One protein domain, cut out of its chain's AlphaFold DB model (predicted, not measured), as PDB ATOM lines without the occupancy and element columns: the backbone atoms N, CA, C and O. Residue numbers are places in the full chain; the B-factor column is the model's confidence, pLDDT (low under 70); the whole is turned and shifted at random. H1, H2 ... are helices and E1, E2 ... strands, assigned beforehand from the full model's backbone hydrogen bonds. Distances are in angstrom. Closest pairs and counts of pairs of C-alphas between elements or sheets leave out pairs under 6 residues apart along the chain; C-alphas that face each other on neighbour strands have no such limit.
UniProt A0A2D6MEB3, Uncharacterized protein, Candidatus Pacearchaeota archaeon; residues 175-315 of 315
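Overview. This is residues 175 to 315 of the 315 residues of an uncharacterized protein of Candidatus Pacearchaeota archaeon (UniProt A0A2D6MEB3). With little regular structure, this is a strongly twisted sheet, the meander E3 E4 E5, each strand the antiparallel neighbour of the one before, with long loops reaching away from it; the hairpin E1 and E2 extends from one end, residues 262 to 267 sticking out. The 141 printed residues include H1 E1 E2 E3 E4 E5 in chain order, mostly strand, 45 residues in named elements. The whole is loose, radius of gyration of the C-alphas 18.6 A, spanning 58 by 47 by 35 A.

Along the chain. H1, residues 220 to 226, begins at C-alpha (53.694, 6.233, 108.961). E1 is residues 260 to 263, E2 266 to 269, E3 271 to 278, 21.1 A, and E4 288 to 298, 30.9 A. E5, 304 to 314, 26.9 A, bends by 69 degrees at residue 309 and ends at C-alpha (43.955, -0.054, 113.288).

Arrangement. Inner strand E4 forms hairpins with E3 (N 273 and O 292, 2.8 A) and E5 (N 291 and O 312, 2.8 A). H1, every O i to N i+4 pair within hydrogen-bond range, only grazes the sheet with residues 220 to 223; its closest C-alpha pair with E3 is Phe 220 and Phe 278, 6.3 A. E1 and E2 are antiparallel at 164 degrees, N 261 and O 268 2.8 A apart. E2 runs on into E3 at 29 degrees.

Size, cuts and confidence. The farthest C-alphas, Ser 202 and Ser 264, are 60.5 A apart. The printed part has no cut; H1 to E1 is a long link. Residues 218, 228 to 239 and 283 to 284 have pLDDT under 70.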
ATOM      1  N   GLN A 175      66.454 -19.356 101.163       81.75
ATOM      2  CA  GLN A 175      67.833 -18.916 101.440       81.75
ATOM      3  C   GLN A 175      68.173 -17.529 100.866       81.75
ATOM      4  O   GLN A 175      69.194 -16.947 101.220       81.75
ATOM      5  N   ASN A 176      67.356 -17.015  99.942       82.50
ATOM      6  CA  ASN A 176      67.531 -15.682  99.361       82.50
ATOM      7  C   ASN A 176      66.615 -14.641 100.016       82.50
ATOM      8  O   ASN A 176      66.618 -13.484  99.592       82.50
ATOM      9  N   VAL A 177      65.791 -15.053 100.979       83.94
ATOM     10  CA  VAL A 177      64.952 -14.150 101.762       83.94
ATOM     11  C   VAL A 177      65.719 -13.752 103.014       83.94
ATOM     12  O   VAL A 177      66.546 -14.497 103.530       83.94
ATOM     13  N   GLU A 178      65.470 -12.537 103.473       84.38
ATOM     14  CA  GLU A 178      66.090 -12.012 104.677       84.38
ATOM     15  C   GLU A 178      65.540 -12.702 105.927       84.38
ATOM     16  O   GLU A 178      64.328 -12.856 106.092       84.38
ATOM     17  N   SER A 179      66.441 -13.073 106.832       87.81
ATOM     18  CA  SER A 179      66.088 -13.650 108.128       87.81
ATOM     19  C   SER A 179      65.457 -12.605 109.057       87.81
ATOM     20  O   SER A 179      65.654 -11.398 108.893       87.81
ATOM     21  N   LEU A 180      64.784 -13.063 110.118       87.19
ATOM     22  CA  LEU A 180      64.168 -12.202 111.142       87.19
ATOM     23  C   LEU A 180      65.120 -11.130 111.703       87.19
ATOM     24  O   LEU A 180      64.705 -10.005 111.961       87.19
ATOM     25  N   TRP A 181      66.406 -11.454 111.869       83.81
ATOM     26  CA  TRP A 181      67.420 -10.540 112.413       83.81
ATOM     27  C   TRP A 181      67.730  -9.328 111.527       83.81
ATOM     28  O   TRP A 181      68.287  -8.337 112.008       83.81
ATOM     29  N   GLN A 182      67.416  -9.429 110.237       86.88
ATOM     30  CA  GLN A 182      67.637  -8.386 109.236       86.88
ATOM     31  C   GLN A 182      66.351  -7.610 108.917       86.88
ATOM     32  O   GLN A 182      66.437  -6.501 108.384       86.88
ATOM     33  N   ASP A 183      65.185  -8.160 109.281       87.06
ATOM     34  CA  ASP A 183      63.874  -7.608 108.944       87.06
ATOM     35  C   ASP A 183      63.635  -6.257 109.639       87.06
ATOM     36  O   ASP A 183      63.698  -6.125 110.868       87.06
ATOM     37  N   LYS A 184      63.285  -5.239 108.842       86.38
ATOM     38  CA  LYS A 184      62.918  -3.906 109.339       86.38
ATOM     39  C   LYS A 184      61.771  -3.941 110.348       86.38
ATOM     40  O   LYS A 184      61.728  -3.085 111.231       86.38
ATOM     41  N   LYS A 185      60.858  -4.912 110.246       86.94
ATOM     42  CA  LYS A 185      59.654  -5.000 111.089       86.94
ATOM     43  C   LYS A 185      59.984  -5.170 112.572       86.94
ATOM     44  O   LYS A 185      59.227  -4.714 113.419       86.94
ATOM     45  N   LEU A 186      61.125  -5.776 112.894       86.44
ATOM     46  CA  LEU A 186      61.521  -6.054 114.276       86.44
ATOM     47  C   LEU A 186      62.506  -5.033 114.844       86.44
ATOM     48  O   LEU A 186      62.835  -5.096 116.022       86.44
ATOM     49  N   THR A 187      62.949  -4.058 114.052       83.19
ATOM     50  CA  THR A 187      63.987  -3.093 114.461       83.19
ATOM     51  C   THR A 187      63.618  -2.233 115.672       83.19
ATOM     52  O   THR A 187      64.512  -1.732 116.350       83.19
ATOM     53  N   HIS A 188      62.328  -2.073 115.978       82.69
ATOM     54  CA  HIS A 188      61.870  -1.365 117.172       82.69
ATOM     55  C   HIS A 188      62.121  -2.175 118.461       82.69
ATOM     56  O   HIS A 188      62.305  -1.591 119.530       82.69
ATOM     57  N   ILE A 189      62.207  -3.507 118.375       85.75
ATOM     58  CA  ILE A 189      62.430  -4.391 119.524       85.75
ATOM     59  C   ILE A 189      63.905  -4.319 119.949       85.75
ATOM     60  O   ILE A 189      64.783  -4.572 119.122       85.75
ATOM     61  N   PRO A 190      64.221  -4.084 121.239       84.19
ATOM     62  CA  PRO A 190      65.602  -3.933 121.716       84.19
ATOM     63  C   PRO A 190      66.547  -5.079 121.329       84.19
ATOM     64  O   PRO A 190      67.708  -4.843 121.011       84.19
ATOM     65  N   ASN A 191      66.049  -6.318 121.305       85.38
ATOM     66  CA  ASN A 191      66.846  -7.500 120.954       85.38
ATOM     67  C   ASN A 191      67.244  -7.554 119.472       85.38
ATOM     68  O   ASN A 191      68.202  -8.235 119.122       85.38
ATOM     69  N   PHE A 192      66.516  -6.842 118.616       85.44
ATOM     70  CA  PHE A 192      66.756  -6.759 117.180       85.44
ATOM     71  C   PHE A 192      67.386  -5.420 116.794       85.44
ATOM     72  O   PHE A 192      67.614  -5.171 115.614       85.44
ATOM     73  N   GLN A 193      67.707  -4.545 117.748       83.25
ATOM     74  CA  GLN A 193      68.398  -3.301 117.441       83.25
ATOM     75  C   GLN A 193      69.872  -3.566 117.156       83.25
ATOM     76  O   GLN A 193      70.609  -4.123 117.974       83.25
ATOM     77  N   PHE A 194      70.332  -3.119 115.989       84.56
ATOM     78  CA  PHE A 194      71.756  -3.097 115.697       84.56
ATOM     79  C   PHE A 194      72.475  -2.130 116.646       84.56
ATOM     80  O   PHE A 194      72.316  -0.911 116.556       84.56
ATOM     81  N   MET A 195      73.312  -2.681 117.525       83.00
ATOM     82  CA  MET A 195      74.173  -1.915 118.420       83.00
ATOM     83  C   MET A 195      75.638  -2.185 118.093       83.00
ATOM     84  O   MET A 195      76.113  -3.318 118.170       83.00
ATOM     85  N   SER A 196      76.380  -1.131 117.755       84.06
ATOM     86  CA  SER A 196      77.834  -1.238 117.610       84.06
ATOM     87  C   SER A 196      78.484  -1.412 118.988       84.06
ATOM     88  O   SER A 196      78.097  -0.723 119.935       84.06
ATOM     89  N   PRO A 197      79.483  -2.298 119.139       84.69
ATOM     90  CA  PRO A 197      80.114  -2.529 120.426       84.69
ATOM     91  C   PRO A 197      80.879  -1.278 120.865       84.69
ATOM     92  O   PRO A 197      81.773  -0.783 120.172       84.69
ATOM     93  N   ILE A 198      80.531  -0.774 122.045       88.44
ATOM     94  CA  ILE A 198      81.177   0.382 122.666       88.44
ATOM     95  C   ILE A 198      82.149  -0.066 123.753       88.44
ATOM     96  O   ILE A 198      81.938  -1.059 124.452       88.44
ATOM     97  N   ASN A 199      83.230   0.686 123.926       87.00
ATOM     98  CA  ASN A 199      84.110   0.497 125.064       87.00
ATOM     99  C   ASN A 199      83.405   0.996 126.332       87.00
ATOM    100  O   ASN A 199      83.054   2.171 126.430       87.00
ATOM    101  N   LYS A 200      83.254   0.118 127.330       85.88
ATOM    102  CA  LYS A 200      82.568   0.420 128.595       85.88
ATOM    103  C   LYS A 200      83.151   1.631 129.346       85.88
ATOM    104  O   LYS A 200      82.428   2.272 130.097       85.88
ATOM    105  N   THR A 201      84.438   1.931 129.162       87.25
ATOM    106  CA  THR A 201      85.151   2.968 129.933       87.25
ATOM    107  C   THR A 201      85.164   4.326 129.232       87.25
ATOM    108  O   THR A 201      85.062   5.354 129.892       87.25
ATOM    109  N   SER A 202      85.305   4.343 127.904       83.69
ATOM    110  CA  SER A 202      85.413   5.579 127.114       83.69
ATOM    111  C   SER A 202      84.127   5.955 126.378       83.69
ATOM    112  O   SER A 202      84.044   7.060 125.854       83.69
ATOM    113  N   GLY A 203      83.151   5.045 126.274       82.81
ATOM    114  CA  GLY A 203      81.932   5.240 125.478       82.81
ATOM    115  C   GLY A 203      82.180   5.310 123.966       82.81
ATOM    116  O   GLY A 203      81.243   5.474 123.193       82.81
ATOM    117  N   THR A 204      83.431   5.174 123.522       86.81
ATOM    118  CA  THR A 204      83.798   5.204 122.106       86.81
ATOM    119  C   THR A 204      83.488   3.861 121.458       86.81
ATOM    120  O   THR A 204      83.795   2.808 122.027       86.81
ATOM    121  N   VAL A 205      82.936   3.897 120.247       85.00
ATOM    122  CA  VAL A 205      82.720   2.707 119.417       85.00
ATOM    123  C   VAL A 205      84.064   2.016 119.171       85.00
ATOM    124  O   VAL A 205      85.034   2.663 118.780       85.00
ATOM    125  N   LEU A 206      84.143   0.712 119.449       83.50
ATOM    126  CA  LEU A 206      85.380  -0.064 119.306       83.50
ATOM    127  C   LEU A 206      85.772  -0.227 117.838       83.50
ATOM    128  O   LEU A 206      86.953  -0.186 117.494       83.50
ATOM    129  N   ARG A 207      84.772  -0.451 116.986       82.56
ATOM    130  CA  ARG A 207      84.927  -0.635 115.548       82.56
ATOM    131  C   ARG A 207      83.592  -0.390 114.861       82.56
ATOM    132  O   ARG A 207      82.549  -0.686 115.436       82.56
ATOM    133  N   ASP A 208      83.655   0.131 113.645       82.75
ATOM    134  CA  ASP A 208      82.486   0.269 112.787       82.75
ATOM    135  C   ASP A 208      82.127  -1.099 112.186       82.75
ATOM    136  O   ASP A 208      82.984  -1.767 111.592       82.75
ATOM    137  N   TYR A 209      80.891  -1.540 112.406       82.81
ATOM    138  CA  TYR A 209      80.365  -2.797 111.880       82.81
ATOM    139  C   TYR A 209      79.291  -2.476 110.840       82.81
ATOM    140  O   TYR A 209      78.454  -1.607 111.083       82.81
ATOM    141  N   PRO A 210      79.269  -3.175 109.694       82.94
ATOM    142  CA  PRO A 210      78.237  -2.945 108.697       82.94
ATOM    143  C   PRO A 210      76.870  -3.333 109.267       82.94
ATOM    144  O   PRO A 210      76.678  -4.456 109.742       82.94
ATOM    145  N   LYS A 211      75.907  -2.410 109.199       81.81
ATOM    146  CA  LYS A 211      74.511  -2.697 109.524       81.81
ATOM    147  C   LYS A 211      73.915  -3.536 108.393       81.81
ATOM    148  O   LYS A 211      73.716  -3.034 107.293       81.81
ATOM    149  N   LEU A 212      73.658  -4.811 108.676       83.06
ATOM    150  CA  LEU A 212      73.030  -5.751 107.734       83.06
ATOM    151  C   LEU A 212      71.498  -5.647 107.716       83.06
ATOM    152  O   LEU A 212      70.854  -6.235 106.857       83.06
ATOM    153  N   GLN A 213      70.921  -4.928 108.676       83.25
ATOM    154  CA  GLN A 213      69.480  -4.727 108.780       83.25
ATOM    155  C   GLN A 213      68.968  -3.767 107.722       83.25
ATOM    156  O   GLN A 213      69.615  -2.759 107.415       83.25
ATOM    157  N   GLN A 214      67.746  -4.024 107.271       80.38
ATOM    158  CA  GLN A 214      67.002  -3.063 106.481       80.38
ATOM    159  C   GLN A 214      66.814  -1.738 107.247       80.38
ATOM    160  O   GLN A 214      66.712  -1.721 108.481       80.38
ATOM    161  N   PRO A 215      66.764  -0.597 106.539       78.19
ATOM    162  CA  PRO A 215      66.390   0.664 107.157       78.19
ATOM    163  C   PRO A 215      64.939   0.578 107.648       78.19
ATOM    164  O   PRO A 215      64.027   0.239 106.892       78.19
ATOM    165  N   ALA A 216      64.739   0.873 108.931       74.50
ATOM    166  CA  ALA A 216      63.414   0.986 109.519       74.50
ATOM    167  C   ALA A 216      62.740   2.261 108.992       74.50
ATOM    168  O   ALA A 216      63.390   3.311 109.025       74.50
ATOM    169  N   PRO A 217      61.486   2.203 108.504       71.00
ATOM    170  CA  PRO A 217      60.738   3.417 108.221       71.00
ATOM    171  C   PRO A 217      60.495   4.141 109.547       71.00
ATOM    172  O   PRO A 217      60.114   3.512 110.534       71.00
ATOM    173  N   LEU A 218      60.768   5.442 109.575       69.94
ATOM    174  CA  LEU A 218      60.675   6.242 110.796       69.94
ATOM    175  C   LEU A 218      59.238   6.718 111.035       69.94
ATOM    176  O   LEU A 218      58.821   6.835 112.182       69.94
ATOM    177  N   ASN A 219      58.484   6.940 109.953       82.69
ATOM    178  CA  ASN A 219      57.155   7.546 109.982       82.69
ATOM    179  C   ASN A 219      56.104   6.685 109.264       82.69
ATOM    180  O   ASN A 219      56.421   5.890 108.373       82.69
ATOM    181  N   PHE A 220      54.828   6.919 109.588       82.12
ATOM    182  CA  PHE A 220      53.694   6.233 108.961       82.12
ATOM    183  C   PHE A 220      53.630   6.454 107.440       82.12
ATOM    184  O   PHE A 220      53.361   5.523 106.684       82.12
ATOM    185  N   GLU A 221      53.943   7.659 106.959       81.75
ATOM    186  CA  GLU A 221      53.963   7.948 105.519       81.75
ATOM    187  C   GLU A 221      55.027   7.128 104.778       81.75
ATOM    188  O   GLU A 221      54.743   6.529 103.740       81.75
ATOM    189  N   GLU A 222      56.240   7.043 105.332       81.81
ATOM    190  CA  GLU A 222      57.324   6.229 104.769       81.81
ATOM    191  C   GLU A 222      56.953   4.747 104.765       81.81
ATOM    192  O   GLU A 222      57.234   4.026 103.803       81.81
ATOM    193  N   LEU A 223      56.279   4.293 105.824       83.31
ATOM    194  CA  LEU A 223      55.752   2.943 105.903       83.31
ATOM    195  C   LEU A 223      54.726   2.694 104.791       83.31
ATOM    196  O   LEU A 223      54.868   1.702 104.078       83.31
ATOM    197  N   MET A 224      53.753   3.587 104.596       79.38
ATOM    198  CA  MET A 224      52.727   3.475 103.552       79.38
ATOM    199  C   MET A 224      53.320   3.487 102.140       79.38
ATOM    200  O   MET A 224      52.876   2.728 101.275       79.38
ATOM    201  N   VAL A 225      54.368   4.283 101.912       78.06
ATOM    202  CA  VAL A 225      55.155   4.249 100.670       78.06
ATOM    203  C   VAL A 225      55.873   2.906 100.522       78.06
ATOM    204  O   VAL A 225      55.846   2.314  99.447       78.06
ATOM    205  N   SER A 226      56.462   2.372 101.596       75.31
ATOM    206  CA  SER A 226      57.149   1.074 101.565       75.31
ATOM    207  C   SER A 226      56.201  -0.114 101.369       75.31
ATOM    208  O   SER A 226      56.583  -1.121 100.775       75.31
ATOM    209  N   LEU A 227      54.965   0.017 101.854       75.88
ATOM    210  CA  LEU A 227      53.856  -0.891 101.593       75.88
ATOM    211  C   LEU A 227      53.278  -0.679 100.199       75.88
ATOM    212  O   LEU A 227      52.427  -1.444  99.781       75.88
ATOM    213  N   GLY A 228      53.694   0.361  99.479       69.19
ATOM    214  CA  GLY A 228      53.216   0.636  98.140       69.19
ATOM    215  C   GLY A 228      51.744   1.014  98.044       69.19
ATOM    216  O   GLY A 228      51.213   1.024  96.938       69.19
ATOM    217  N   ALA A 229      51.103   1.338  99.171       59.03
ATOM    218  CA  ALA A 229      49.694   1.717  99.240       59.03
ATOM    219  C   ALA A 229      49.415   3.067  98.554       59.03
ATOM    220  O   ALA A 229      48.300   3.316  98.106       59.03
ATOM    221  N   ASN A 230      50.443   3.915  98.445       53.31
ATOM    222  CA  ASN A 230      50.378   5.236  97.821       53.31
ATOM    223  C   ASN A 230      51.053   5.286  96.445       53.31
ATOM    224  O   ASN A 230      51.345   6.379  95.971       53.31
ATOM    225  N   ASP A 231      51.361   4.146  95.819       53.66
ATOM    226  CA  ASP A 231      51.985   4.144  94.497       53.66
ATOM    227  C   ASP A 231      50.918   4.267  93.390       53.66
ATOM    228  O   ASP A 231      50.231   3.287  93.087       53.66
ATOM    229  N   PRO A 232      50.765   5.447  92.751       48.97
ATOM    230  CA  PRO A 232      49.777   5.658  91.694       48.97
ATOM    231  C   PRO A 232      50.083   4.859  90.417       48.97
ATOM    232  O   PRO A 232      49.257   4.844  89.506       48.97
ATOM    233  N   SER A 233      51.259   4.227  90.316       51.44
ATOM    234  CA  SER A 233      51.653   3.417  89.160       51.44
ATOM    235  C   SER A 233      51.158   1.965  89.228       51.44
ATOM    236  O   SER A 233      51.138   1.284  88.203       51.44
ATOM    237  N   GLY A 234      50.740   1.484  90.409       50.47
ATOM    238  CA  GLY A 234      50.354   0.084  90.625       50.47
ATOM    239  C   GLY A 234      51.520  -0.918  90.560       50.47
ATOM    240  O   GLY A 234      51.288  -2.127  90.591       50.47
ATOM    241  N   GLU A 235      52.775  -0.455  90.478       46.03
ATOM    242  CA  GLU A 235      53.969  -1.303  90.328       46.03
ATOM    243  C   GLU A 235      54.422  -1.973  91.635       46.03
ATOM    244  O   GLU A 235      55.150  -2.974  91.627       46.03
ATOM    245  N   THR A 236      53.977  -1.463  92.782       49.28
ATOM    246  CA  THR A 236      54.264  -2.062  94.091       49.28
ATOM    247  C   THR A 236      53.597  -3.414  94.287       49.28
ATOM    248  O   THR A 236      54.109  -4.221  95.068       49.28
ATOM    249  N   GLY A 237      52.531  -3.701  93.533       52.50
ATOM    250  CA  GLY A 237      51.801  -4.962  93.613       52.50
ATOM    251  C   GLY A 237      50.878  -5.058  94.830       52.50
ATOM    252  O   GLY A 237      50.311  -6.106  95.102       52.50
ATOM    253  N   VAL A 238      50.676  -3.987  95.589       60.69
ATOM    254  CA  VAL A 238      49.737  -4.044  96.712       60.69
ATOM    255  C   VAL A 238      48.336  -3.774  96.180       60.69
ATOM    256  O   VAL A 238      48.085  -2.749  95.555       60.69
ATOM    257  N   GLY A 239      47.448  -4.764  96.333       62.62
ATOM    258  CA  GLY A 239      46.047  -4.651  95.924       62.62
ATOM    259  C   GLY A 239      45.339  -3.506  96.654       62.62
ATOM    260  O   GLY A 239      45.842  -2.998  97.656       62.62
ATOM    261  N   GLU A 240      44.170  -3.098  96.158       70.12
ATOM    262  CA  GLU A 240      43.408  -2.003  96.772       70.12
ATOM    263  C   GLU A 240      43.164  -2.271  98.271       70.12
ATOM    264  O   GLU A 240      42.666  -3.345  98.631       70.12
ATOM    265  N   PRO A 241      43.510  -1.324  99.165       76.62
ATOM    266  CA  PRO A 241      43.340  -1.521 100.594       76.62
ATOM    267  C   PRO A 241      41.853  -1.579 100.951       76.62
ATOM    268  O   PRO A 241      41.053  -0.722 100.566       76.62
ATOM    269  N   LEU A 242      41.476  -2.575 101.749       83.81
ATOM    270  CA  LEU A 242      40.116  -2.699 102.252       83.81
ATOM    271  C   LEU A 242      39.944  -1.870 103.527       83.81
ATOM    272  O   LEU A 242      40.427  -2.250 104.590       83.81
ATOM    273  N   LYS A 243      39.163  -0.788 103.448       86.31
ATOM    274  CA  LYS A 243      38.709  -0.067 104.644       86.31
ATOM    275  C   LYS A 243      37.476  -0.742 105.248       86.31
ATOM    276  O   LYS A 243      36.443  -0.883 104.581       86.31
ATOM    277  N   VAL A 244      37.584  -1.127 106.518       88.12
ATOM    278  CA  VAL A 244      36.483  -1.622 107.352       88.12
ATOM    279  C   VAL A 244      36.178  -0.558 108.401       88.12
ATOM    280  O   VAL A 244      37.091  -0.012 109.007       88.12
ATOM    281  N   THR A 245      34.903  -0.221 108.575       87.62
ATOM    282  CA  THR A 245      34.462   0.810 109.527       87.62
ATOM    283  C   THR A 245      33.537   0.200 110.569       87.62
ATOM    284  O   THR A 245      32.758  -0.706 110.254       87.62
ATOM    285  N   PHE A 246      33.620   0.717 111.793       86.56
ATOM    286  CA  PHE A 246      32.777   0.330 112.920       86.56
ATOM    287  C   PHE A 246      31.747   1.441 113.182       86.56
ATOM    288  O   PHE A 246      32.004   2.321 114.001       86.56
ATOM    289  N   PRO A 247      30.612   1.478 112.450       82.94
ATOM    290  CA  PRO A 247      29.615   2.543 112.598       82.94
ATOM    291  C   PRO A 247      29.023   2.617 114.007       82.94
ATOM    292  O   PRO A 247      28.676   3.698 114.473       82.94
ATOM    293  N   GLU A 248      28.918   1.476 114.688       81.50
ATOM    294  CA  GLU A 248      28.473   1.395 116.073       81.50
ATOM    295  C   GLU A 248      29.564   0.691 116.881       81.50
ATOM    296  O   GLU A 248      29.821  -0.498 116.687       81.50
ATOM    297  N   THR A 249      30.251   1.460 117.731       75.69
ATOM    298  CA  THR A 249      31.276   0.964 118.664       75.69
ATOM    299  C   THR A 249      31.329   1.801 119.952       75.69
ATOM    300  O   THR A 249      30.741   2.890 120.009       75.69
ATOM    301  N   SER A 250      31.982   1.286 121.000       73.69
ATOM    302  CA  SER A 250      32.236   1.983 122.273       73.69
ATOM    303  C   SER A 250      33.300   3.084 122.124       73.69
ATOM    304  O   SER A 250      34.014   3.138 121.129       73.69
ATOM    305  N   LYS A 251      33.397   3.992 123.111       71.44
ATOM    306  CA  LYS A 251      34.423   5.061 123.121       71.44
ATOM    307  C   LYS A 251      35.837   4.493 123.209       71.44
ATOM    308  O   LYS A 251      36.745   4.995 122.566       71.44
ATOM    309  N   GLU A 252      35.982   3.455 124.019       73.12
ATOM    310  CA  GLU A 252      37.199   2.672 124.157       73.12
ATOM    311  C   GLU A 252      36.892   1.292 123.599       73.12
ATOM    312  O   GLU A 252      35.933   0.647 124.036       73.12
ATOM    313  N   ASN A 253      37.657   0.868 122.600       72.81
ATOM    314  CA  ASN A 253      37.450  -0.403 121.930       72.81
ATOM    315  C   ASN A 253      38.705  -1.268 122.061       72.81
ATOM    316  O   ASN A 253      39.717  -1.008 121.419       72.81
ATOM    317  N   ASN A 254      38.619  -2.303 122.892       76.25
ATOM    318  CA  ASN A 254      39.678  -3.294 123.048       76.25
ATOM    319  C   ASN A 254      39.363  -4.483 122.146       76.25
ATOM    320  O   ASN A 254      38.589  -5.372 122.509       76.25
ATOM    321  N   LEU A 255      39.936  -4.473 120.945       78.88
ATOM    322  CA  LEU A 255      39.718  -5.516 119.954       78.88
ATOM    323  C   LEU A 255      40.736  -6.642 120.122       78.88
ATOM    324  O   LEU A 255      41.943  -6.415 120.154       78.88
ATOM    325  N   VAL A 256      40.240  -7.876 120.164       80.69
ATOM    326  CA  VAL A 256      41.067  -9.079 120.048       80.69
ATOM    327  C   VAL A 256      40.806  -9.687 118.678       80.69
ATOM    328  O   VAL A 256      39.675 -10.042 118.352       80.69
ATOM    329  N   CYS A 257      41.857  -9.805 117.870       83.19
ATOM    330  CA  CYS A 257      41.790 -10.382 116.535       83.19
ATOM    331  C   CYS A 257      42.628 -11.660 116.472       83.19
ATOM    332  O   CYS A 257      43.742 -11.716 116.991       83.19
ATOM    333  N   GLN A 258      42.094 -12.686 115.814       83.25
ATOM    334  CA  GLN A 258      42.826 -13.900 115.480       83.25
ATOM    335  C   GLN A 258      42.684 -14.160 113.989       83.25
ATOM    336  O   GLN A 258      41.588 -14.050 113.438       83.25
ATOM    337  N   VAL A 259      43.795 -14.502 113.343       87.75
ATOM    338  CA  VAL A 259      43.837 -14.703 111.899       87.75
ATOM    339  C   VAL A 259      44.234 -16.138 111.593       87.75
ATOM    340  O   VAL A 259      45.263 -16.627 112.063       87.75
ATOM    341  N   PHE A 260      43.430 -16.790 110.761       85.62
ATOM    342  CA  PHE A 260      43.633 -18.167 110.338       85.62
ATOM    343  C   PHE A 260      43.667 -18.258 108.819       85.62
ATOM    344  O   PHE A 260      42.941 -17.557 108.116       85.62
ATOM    345  N   GLU A 261      44.501 -19.157 108.320       85.62
ATOM    346  CA  GLU A 261      44.493 -19.614 106.942       85.62
ATOM    347  C   GLU A 261      43.839 -20.993 106.898       85.62
ATOM    348  O   GLU A 261      44.286 -21.930 107.562       85.62
ATOM    349  N   VAL A 262      42.795 -21.121 106.083       83.81
ATOM    350  CA  VAL A 262      42.127 -22.396 105.830       83.81
ATOM    351  C   VAL A 262      42.477 -22.847 104.417       83.81
ATOM    352  O   VAL A 262      42.086 -22.223 103.432       83.81
ATOM    353  N   CYS A 263      43.233 -23.934 104.322       77.06
ATOM    354  CA  CYS A 263      43.552 -24.636 103.084       77.06
ATOM    355  C   CYS A 263      42.740 -25.935 102.999       77.06
ATOM    356  O   CYS A 263      42.252 -26.436 104.004       77.06
ATOM    357  N   SER A 264      42.655 -26.545 101.813       71.38
ATOM    358  CA  SER A 264      41.866 -27.769 101.575       71.38
ATOM    359  C   SER A 264      42.262 -28.990 102.420       71.38
ATOM    360  O   SER A 264      41.524 -29.970 102.437       71.38
ATOM    361  N   GLY A 265      43.398 -28.960 103.115       71.06
ATOM    362  CA  GLY A 265      43.828 -30.038 104.009       71.06
ATOM    363  C   GLY A 265      44.475 -29.575 105.308       71.06
ATOM    364  O   GLY A 265      44.977 -30.416 106.044       71.06
ATOM    365  N   SER A 266      44.516 -28.267 105.585       75.38
ATOM    366  CA  SER A 266      45.044 -27.773 106.861       75.38
ATOM    367  C   SER A 266      44.448 -26.432 107.264       75.38
ATOM    368  O   SER A 266      44.108 -25.610 106.413       75.38
ATOM    369  N   VAL A 267      44.351 -26.218 108.572       79.25
ATOM    370  CA  VAL A 267      44.053 -24.921 109.179       79.25
ATOM    371  C   VAL A 267      45.286 -24.481 109.952       79.25
ATOM    372  O   VAL A 267      45.705 -25.162 110.886       79.25
ATOM    373  N   ASN A 268      45.853 -23.341 109.566       81.25
ATOM    374  CA  ASN A 268      47.049 -22.785 110.191       81.25
ATOM    375  C   ASN A 268      46.740 -21.411 110.771       81.25
ATOM    376  O   ASN A 268      46.055 -20.597 110.150       81.25
ATOM    377  N   LYS A 269      47.270 -21.125 111.958       84.62
ATOM    378  CA  LYS A 269      47.162 -19.793 112.553       84.62
ATOM    379  C   LYS A 269      48.286 -18.924 112.007       84.62
ATOM    380  O   LYS A 269      49.447 -19.328 112.017       84.62
ATOM    381  N   LEU A 270      47.942 -17.742 111.505       88.69
ATOM    382  CA  LEU A 270      48.941 -16.817 110.982       88.69
ATOM    383  C   LEU A 270      49.659 -16.106 112.132       88.69
ATOM    384  O   LEU A 270      49.083 -15.836 113.189       88.69
ATOM    385  N   ARG A 271      50.941 -15.811 111.917       87.50
ATOM    386  CA  ARG A 271      51.786 -15.087 112.867       87.50
ATOM    387  C   ARG A 271      51.629 -13.593 112.637       87.50
ATOM    388  O   ARG A 271      51.508 -13.149 111.495       87.50
ATOM    389  N   VAL A 272      51.660 -12.832 113.724       90.12
ATOM    390  CA  VAL A 272      51.530 -11.377 113.689       90.12
ATOM    391  C   VAL A 272      52.779 -10.750 114.292       90.12
ATOM    392  O   VAL A 272      53.178 -11.117 115.395       90.12
ATOM    393  N   ILE A 273      53.387  -9.816 113.567       89.81
ATOM    394  CA  ILE A 273      54.408  -8.915 114.101       89.81
ATOM    395  C   ILE A 273      53.727  -7.580 114.375       89.81
ATOM    396  O   ILE A 273      53.247  -6.923 113.449       89.81
ATOM    397  N   ASP A 274      53.691  -7.199 115.646       90.00
ATOM    398  CA  ASP A 274      53.353  -5.844 116.065       90.00
ATOM    399  C   ASP A 274      54.494  -4.912 115.648       90.00
ATOM    400  O   ASP A 274      55.644  -5.158 116.008       90.00
ATOM    401  N   PHE A 275      54.200  -3.908 114.825       88.75
ATOM    402  CA  PHE A 275      55.191  -2.930 114.379       88.75
ATOM    403  C   PHE A 275      55.259  -1.698 115.288       88.75
ATOM    404  O   PHE A 275      56.259  -0.981 115.259       88.75
ATOM    405  N   GLY A 276      54.217  -1.473 116.087       86.94
ATOM    406  CA  GLY A 276      54.068  -0.327 116.968       86.94
ATOM    407  C   GLY A 276      53.010   0.681 116.523       86.94
ATOM    408  O   GLY A 276      52.362   0.562 115.475       86.94
ATOM    409  N   GLU A 277      52.852   1.681 117.381       87.62
ATOM    410  CA  GLU A 277      51.901   2.779 117.251       87.62
ATOM    411  C   GLU A 277      52.567   3.994 116.598       87.62
ATOM    412  O   GLU A 277      53.717   4.335 116.886       87.62
ATOM    413  N   PHE A 278      51.825   4.656 115.715       86.19
ATOM    414  CA  PHE A 278      52.201   5.904 115.068       86.19
ATOM    415  C   PHE A 278      51.253   6.999 115.533       86.19
ATOM    416  O   PHE A 278      50.034   6.833 115.469       86.19
ATOM    417  N   GLU A 279      51.811   8.125 115.966       81.06
ATOM    418  CA  GLU A 279      51.019   9.308 116.295       81.06
ATOM    419  C   GLU A 279      50.282   9.801 115.039       81.06
ATOM    420  O   GLU A 279      50.857   9.846 113.947       81.06
ATOM    421  N   ASP A 280      49.002  10.142 115.195       76.75
ATOM    422  CA  ASP A 280      48.220  10.803 114.149       76.75
ATOM    423  C   ASP A 280      48.280  12.329 114.335       76.75
ATOM    424  O   ASP A 280      48.611  12.832 115.410       76.75
ATOM    425  N   GLU A 281      47.939  13.086 113.294       74.38
ATOM    426  CA  GLU A 281      47.857  14.550 113.371       74.38
ATOM    427  C   GLU A 281      46.720  15.022 114.300       74.38
ATOM    428  O   GLU A 281      46.732  16.172 114.752       74.38
ATOM    429  N   ASP A 282      45.742  14.154 114.588       73.69
ATOM    430  CA  ASP A 282      44.633  14.430 115.503       73.69
ATOM    431  C   ASP A 282      45.036  14.177 116.972       73.69
ATOM    432  O   ASP A 282      45.225  13.022 117.362       73.69
ATOM    433  N   PRO A 283      45.079  15.216 117.835       69.94
ATOM    434  CA  PRO A 283      45.410  15.076 119.255       69.94
ATOM    435  C   PRO A 283      44.430  14.208 120.057       69.94
ATOM    436  O   PRO A 283      44.711  13.886 121.212       69.94
ATOM    437  N   PHE A 284      43.252  13.912 119.499       67.12
ATOM    438  CA  PHE A 284      42.216  13.102 120.139       67.12
ATOM    439  C   PHE A 284      42.157  11.665 119.613       67.12
ATOM    440  O   PHE A 284      41.393  10.866 120.158       67.12
ATOM    441  N   SER A 285      42.943  11.331 118.586       73.25
ATOM    442  CA  SER A 285      43.078   9.958 118.107       73.25
ATOM    443  C   SER A 285      44.111   9.209 118.960       73.25
ATOM    444  O   SER A 285      45.161   9.776 119.268       73.25
ATOM    445  N   PRO A 286      43.868   7.939 119.339       70.31
ATOM    446  CA  PRO A 286      44.880   7.102 119.988       70.31
ATOM    447  C   PRO A 286      46.074   6.775 119.068       70.31
ATOM    448  O   PRO A 286      47.026   6.150 119.522       70.31
ATOM    449  N   GLY A 287      46.044   7.212 117.805       83.12
ATOM    450  CA  GLY A 287      47.074   6.938 116.812       83.12
ATOM    451  C   GLY A 287      46.751   5.702 115.977       83.12
ATOM    452  O   GLY A 287      45.725   5.048 116.161       83.12
ATOM    453  N   LYS A 288      47.640   5.387 115.034       87.44
ATOM    454  CA  LYS A 288      47.504   4.232 114.140       87.44
ATOM    455  C   LYS A 288      48.393   3.095 114.616       87.44
ATOM    456  O   LYS A 288      49.602   3.275 114.737       87.44
ATOM    457  N   HIS A 289      47.835   1.906 114.811       89.38
ATOM    458  CA  HIS A 289      48.593   0.721 115.230       89.38
ATOM    459  C   HIS A 289      48.741  -0.256 114.066       89.38
ATOM    460  O   HIS A 289      47.752  -0.691 113.468       89.38
ATOM    461  N   VAL A 290      49.984  -0.588 113.714       90.12
ATOM    462  CA  VAL A 290      50.301  -1.399 112.533       90.12
ATOM    463  C   VAL A 290      50.712  -2.817 112.922       90.12
ATOM    464  O   VAL A 290      51.643  -3.027 113.696       90.12
ATOM    465  N   PHE A 291      50.086  -3.796 112.272       92.00
ATOM    466  CA  PHE A 291      50.366  -5.218 112.431       92.00
ATOM    467  C   PHE A 291      50.674  -5.873 111.084       92.00
ATOM    468  O   PHE A 291      49.914  -5.752 110.122       92.00
ATOM    469  N   PHE A 292      51.762  -6.633 111.017       91.75
ATOM    470  CA  PHE A 292      52.098  -7.454 109.855       91.75
ATOM    471  C   PHE A 292      51.664  -8.891 110.080       91.75
ATOM    472  O   PHE A 292      52.087  -9.510 111.054       91.75
ATOM    473  N   VAL A 293      50.867  -9.442 109.169       92.50
ATOM    474  CA  VAL A 293      50.312 -10.791 109.290       92.50
ATOM    475  C   VAL A 293      50.922 -11.693 108.230       92.50
ATOM    476  O   VAL A 293      50.917 -11.384 107.038       92.50
ATOM    477  N   GLY A 294      51.460 -12.832 108.656       91.44
ATOM    478  CA  GLY A 294      52.253 -13.670 107.775       91.44
ATOM    479  C   GLY A 294      52.557 -15.059 108.310       91.44
ATOM    480  O   GLY A 294      51.918 -15.559 109.238       91.44
ATOM    481  N   LYS A 295      53.545 -15.691 107.682       89.00
ATOM    482  CA  LYS A 295      54.021 -17.036 108.014       89.00
ATOM    483  C   LYS A 295      55.491 -17.006 108.382       89.00
ATOM    484  O   LYS A 295      56.262 -16.240 107.803       89.00
ATOM    485  N   LEU A 296      55.859 -17.877 109.311       87.12
ATOM    486  CA  LEU A 296      57.244 -18.143 109.649       87.12
ATOM    487  C   LEU A 296      57.713 -19.382 108.884       87.12
ATOM    488  O   LEU A 296      56.997 -20.377 108.820       87.12
ATOM    489  N   PHE A 297      58.898 -19.303 108.297       87.31
ATOM    490  CA  PHE A 297      59.567 -20.419 107.648       87.31
ATOM    491  C   PHE A 297      60.979 -20.526 108.187       87.31
ATOM    492  O   PHE A 297      61.623 -19.509 108.426       87.31
ATOM    493  N   ARG A 298      61.473 -21.752 108.305       85.56
ATOM    494  CA  ARG A 298      62.853 -22.018 108.682       85.56
ATOM    495  C   ARG A 298      63.667 -22.366 107.447       85.56
ATOM    496  O   ARG A 298      63.228 -23.184 106.636       85.56
ATOM    497  N   ASP A 299      64.808 -21.714 107.273       84.25
ATOM    498  CA  ASP A 299      65.723 -22.018 106.178       84.25
ATOM    499  C   ASP A 299      66.576 -23.268 106.475       84.25
ATOM    500  O   ASP A 299      66.592 -23.798 107.589       84.25
ATOM    501  N   ASP A 300      67.314 -23.748 105.470       84.19
ATOM    502  CA  ASP A 300      68.220 -24.897 105.637       84.19
ATOM    503  C   ASP A 300      69.388 -24.602 106.601       84.19
ATOM    504  O   ASP A 300      70.042 -25.524 107.091       84.19
ATOM    505  N   GLY A 301      69.677 -23.320 106.849       81.25
ATOM    506  CA  GLY A 301      70.672 -22.848 107.811       81.25
ATOM    507  C   GLY A 301      70.174 -22.865 109.257       81.25
ATOM    508  O   GLY A 301      70.981 -22.717 110.175       81.25
ATOM    509  N   GLY A 302      68.877 -23.101 109.468       83.75
ATOM    510  CA  GLY A 302      68.224 -23.099 110.768       83.75
ATOM    511  C   GLY A 302      67.762 -21.720 111.242       83.75
ATOM    512  O   GLY A 302      67.315 -21.643 112.389       83.75
ATOM    513  N   GLU A 303      67.844 -20.689 110.399       85.81
ATOM    514  CA  GLU A 303      67.371 -19.329 110.653       85.81
ATOM    515  C   GLU A 303      65.898 -19.174 110.263       85.81
ATOM    516  O   GLU A 303      65.431 -19.679 109.237       85.81
ATOM    517  N   ASP A 304      65.166 -18.419 111.075       88.38
ATOM    518  CA  ASP A 304      63.755 -18.153 110.837       88.38
ATOM    519  C   ASP A 304      63.569 -16.918 109.947       88.38
ATOM    520  O   ASP A 304      64.266 -15.904 110.053       88.38
ATOM    521  N   THR A 305      62.585 -17.006 109.062       88.94
ATOM    522  CA  THR A 305      62.235 -16.011 108.053       88.94
ATOM    523  C   THR A 305      60.741 -15.734 108.116       88.94
ATOM    524  O   THR A 305      59.927 -16.656 108.058       88.94
ATOM    525  N   PHE A 306      60.358 -14.458 108.190       90.12
ATOM    526  CA  PHE A 306      58.954 -14.055 108.202       90.12
ATOM    527  C   PHE A 306      58.503 -13.537 106.836       90.12
ATOM    528  O   PHE A 306      58.955 -12.499 106.351       90.12
ATOM    529  N   ILE A 307      57.543 -14.237 106.234       88.19
ATOM    530  CA  ILE A 307      56.912 -13.833 104.979       88.19
ATOM    531  C   ILE A 307      55.594 -13.133 105.297       88.19
ATOM    532  O   ILE A 307      54.641 -13.757 105.764       88.19
ATOM    533  N   ASN A 308      55.546 -11.832 105.009       88.12
ATOM    534  CA  ASN A 308      54.345 -11.016 105.156       88.12
ATOM    535  C   ASN A 308      53.324 -11.354 104.060       88.12
ATOM    536  O   ASN A 308      53.676 -11.344 102.879       88.12
ATOM    537  N   LEU A 309      52.074 -11.611 104.442       86.56
ATOM    538  CA  LEU A 309      50.965 -11.844 103.513       86.56
ATOM    539  C   LEU A 309      50.133 -10.577 103.332       86.56
ATOM    540  O   LEU A 309      49.845 -10.183 102.205       86.56
ATOM    541  N   PHE A 310      49.770  -9.928 104.438       87.00
ATOM    542  CA  PHE A 310      49.027  -8.675 104.430       87.00
ATOM    543  C   PHE A 310      49.278  -7.879 105.710       87.00
ATOM    544  O   PHE A 310      49.747  -8.402 106.718       87.00
ATOM    545  N   THR A 311      48.945  -6.595 105.660       89.00
ATOM    546  CA  THR A 311      49.136  -5.664 106.775       89.00
ATOM    547  C   THR A 311      47.772  -5.219 107.281       89.00
ATOM    548  O   THR A 311      46.895  -4.894 106.482       89.00
ATOM    549  N   VAL A 312      47.597  -5.209 108.597       90.12
ATOM    550  CA  VAL A 312      46.408  -4.692 109.276       90.12
ATOM    551  C   VAL A 312      46.796  -3.390 109.959       90.12
ATOM    552  O   VAL A 312      47.812  -3.327 110.647       90.12
ATOM    553  N   ILE A 313      45.998  -2.349 109.746       89.19
ATOM    554  CA  ILE A 313      46.185  -1.040 110.370       89.19
ATOM    555  C   ILE A 313      44.906  -0.744 111.140       89.19
ATOM    556  O   ILE A 313      43.829  -0.715 110.540       89.19
ATOM    557  N   PHE A 314      45.029  -0.575 112.452       87.50
ATOM    558  CA  PHE A 314      43.955  -0.054 113.288       87.50
ATOM    559  C   PHE A 314      44.096   1.463 113.375       87.50
ATOM    560  O   PHE A 314      45.199   1.966 113.579       87.50
ATOM    561  N   ASP A 315      42.975   2.142 113.160       81.62
ATOM    562  CA  ASP A 315      42.795   3.595 113.135       81.62
ATOM    563  C   ASP A 315      41.498   3.927 113.884       81.62
ATOM    564  O   ASP A 315      40.514   3.165 113.684       81.62
TER     565      ASP A 315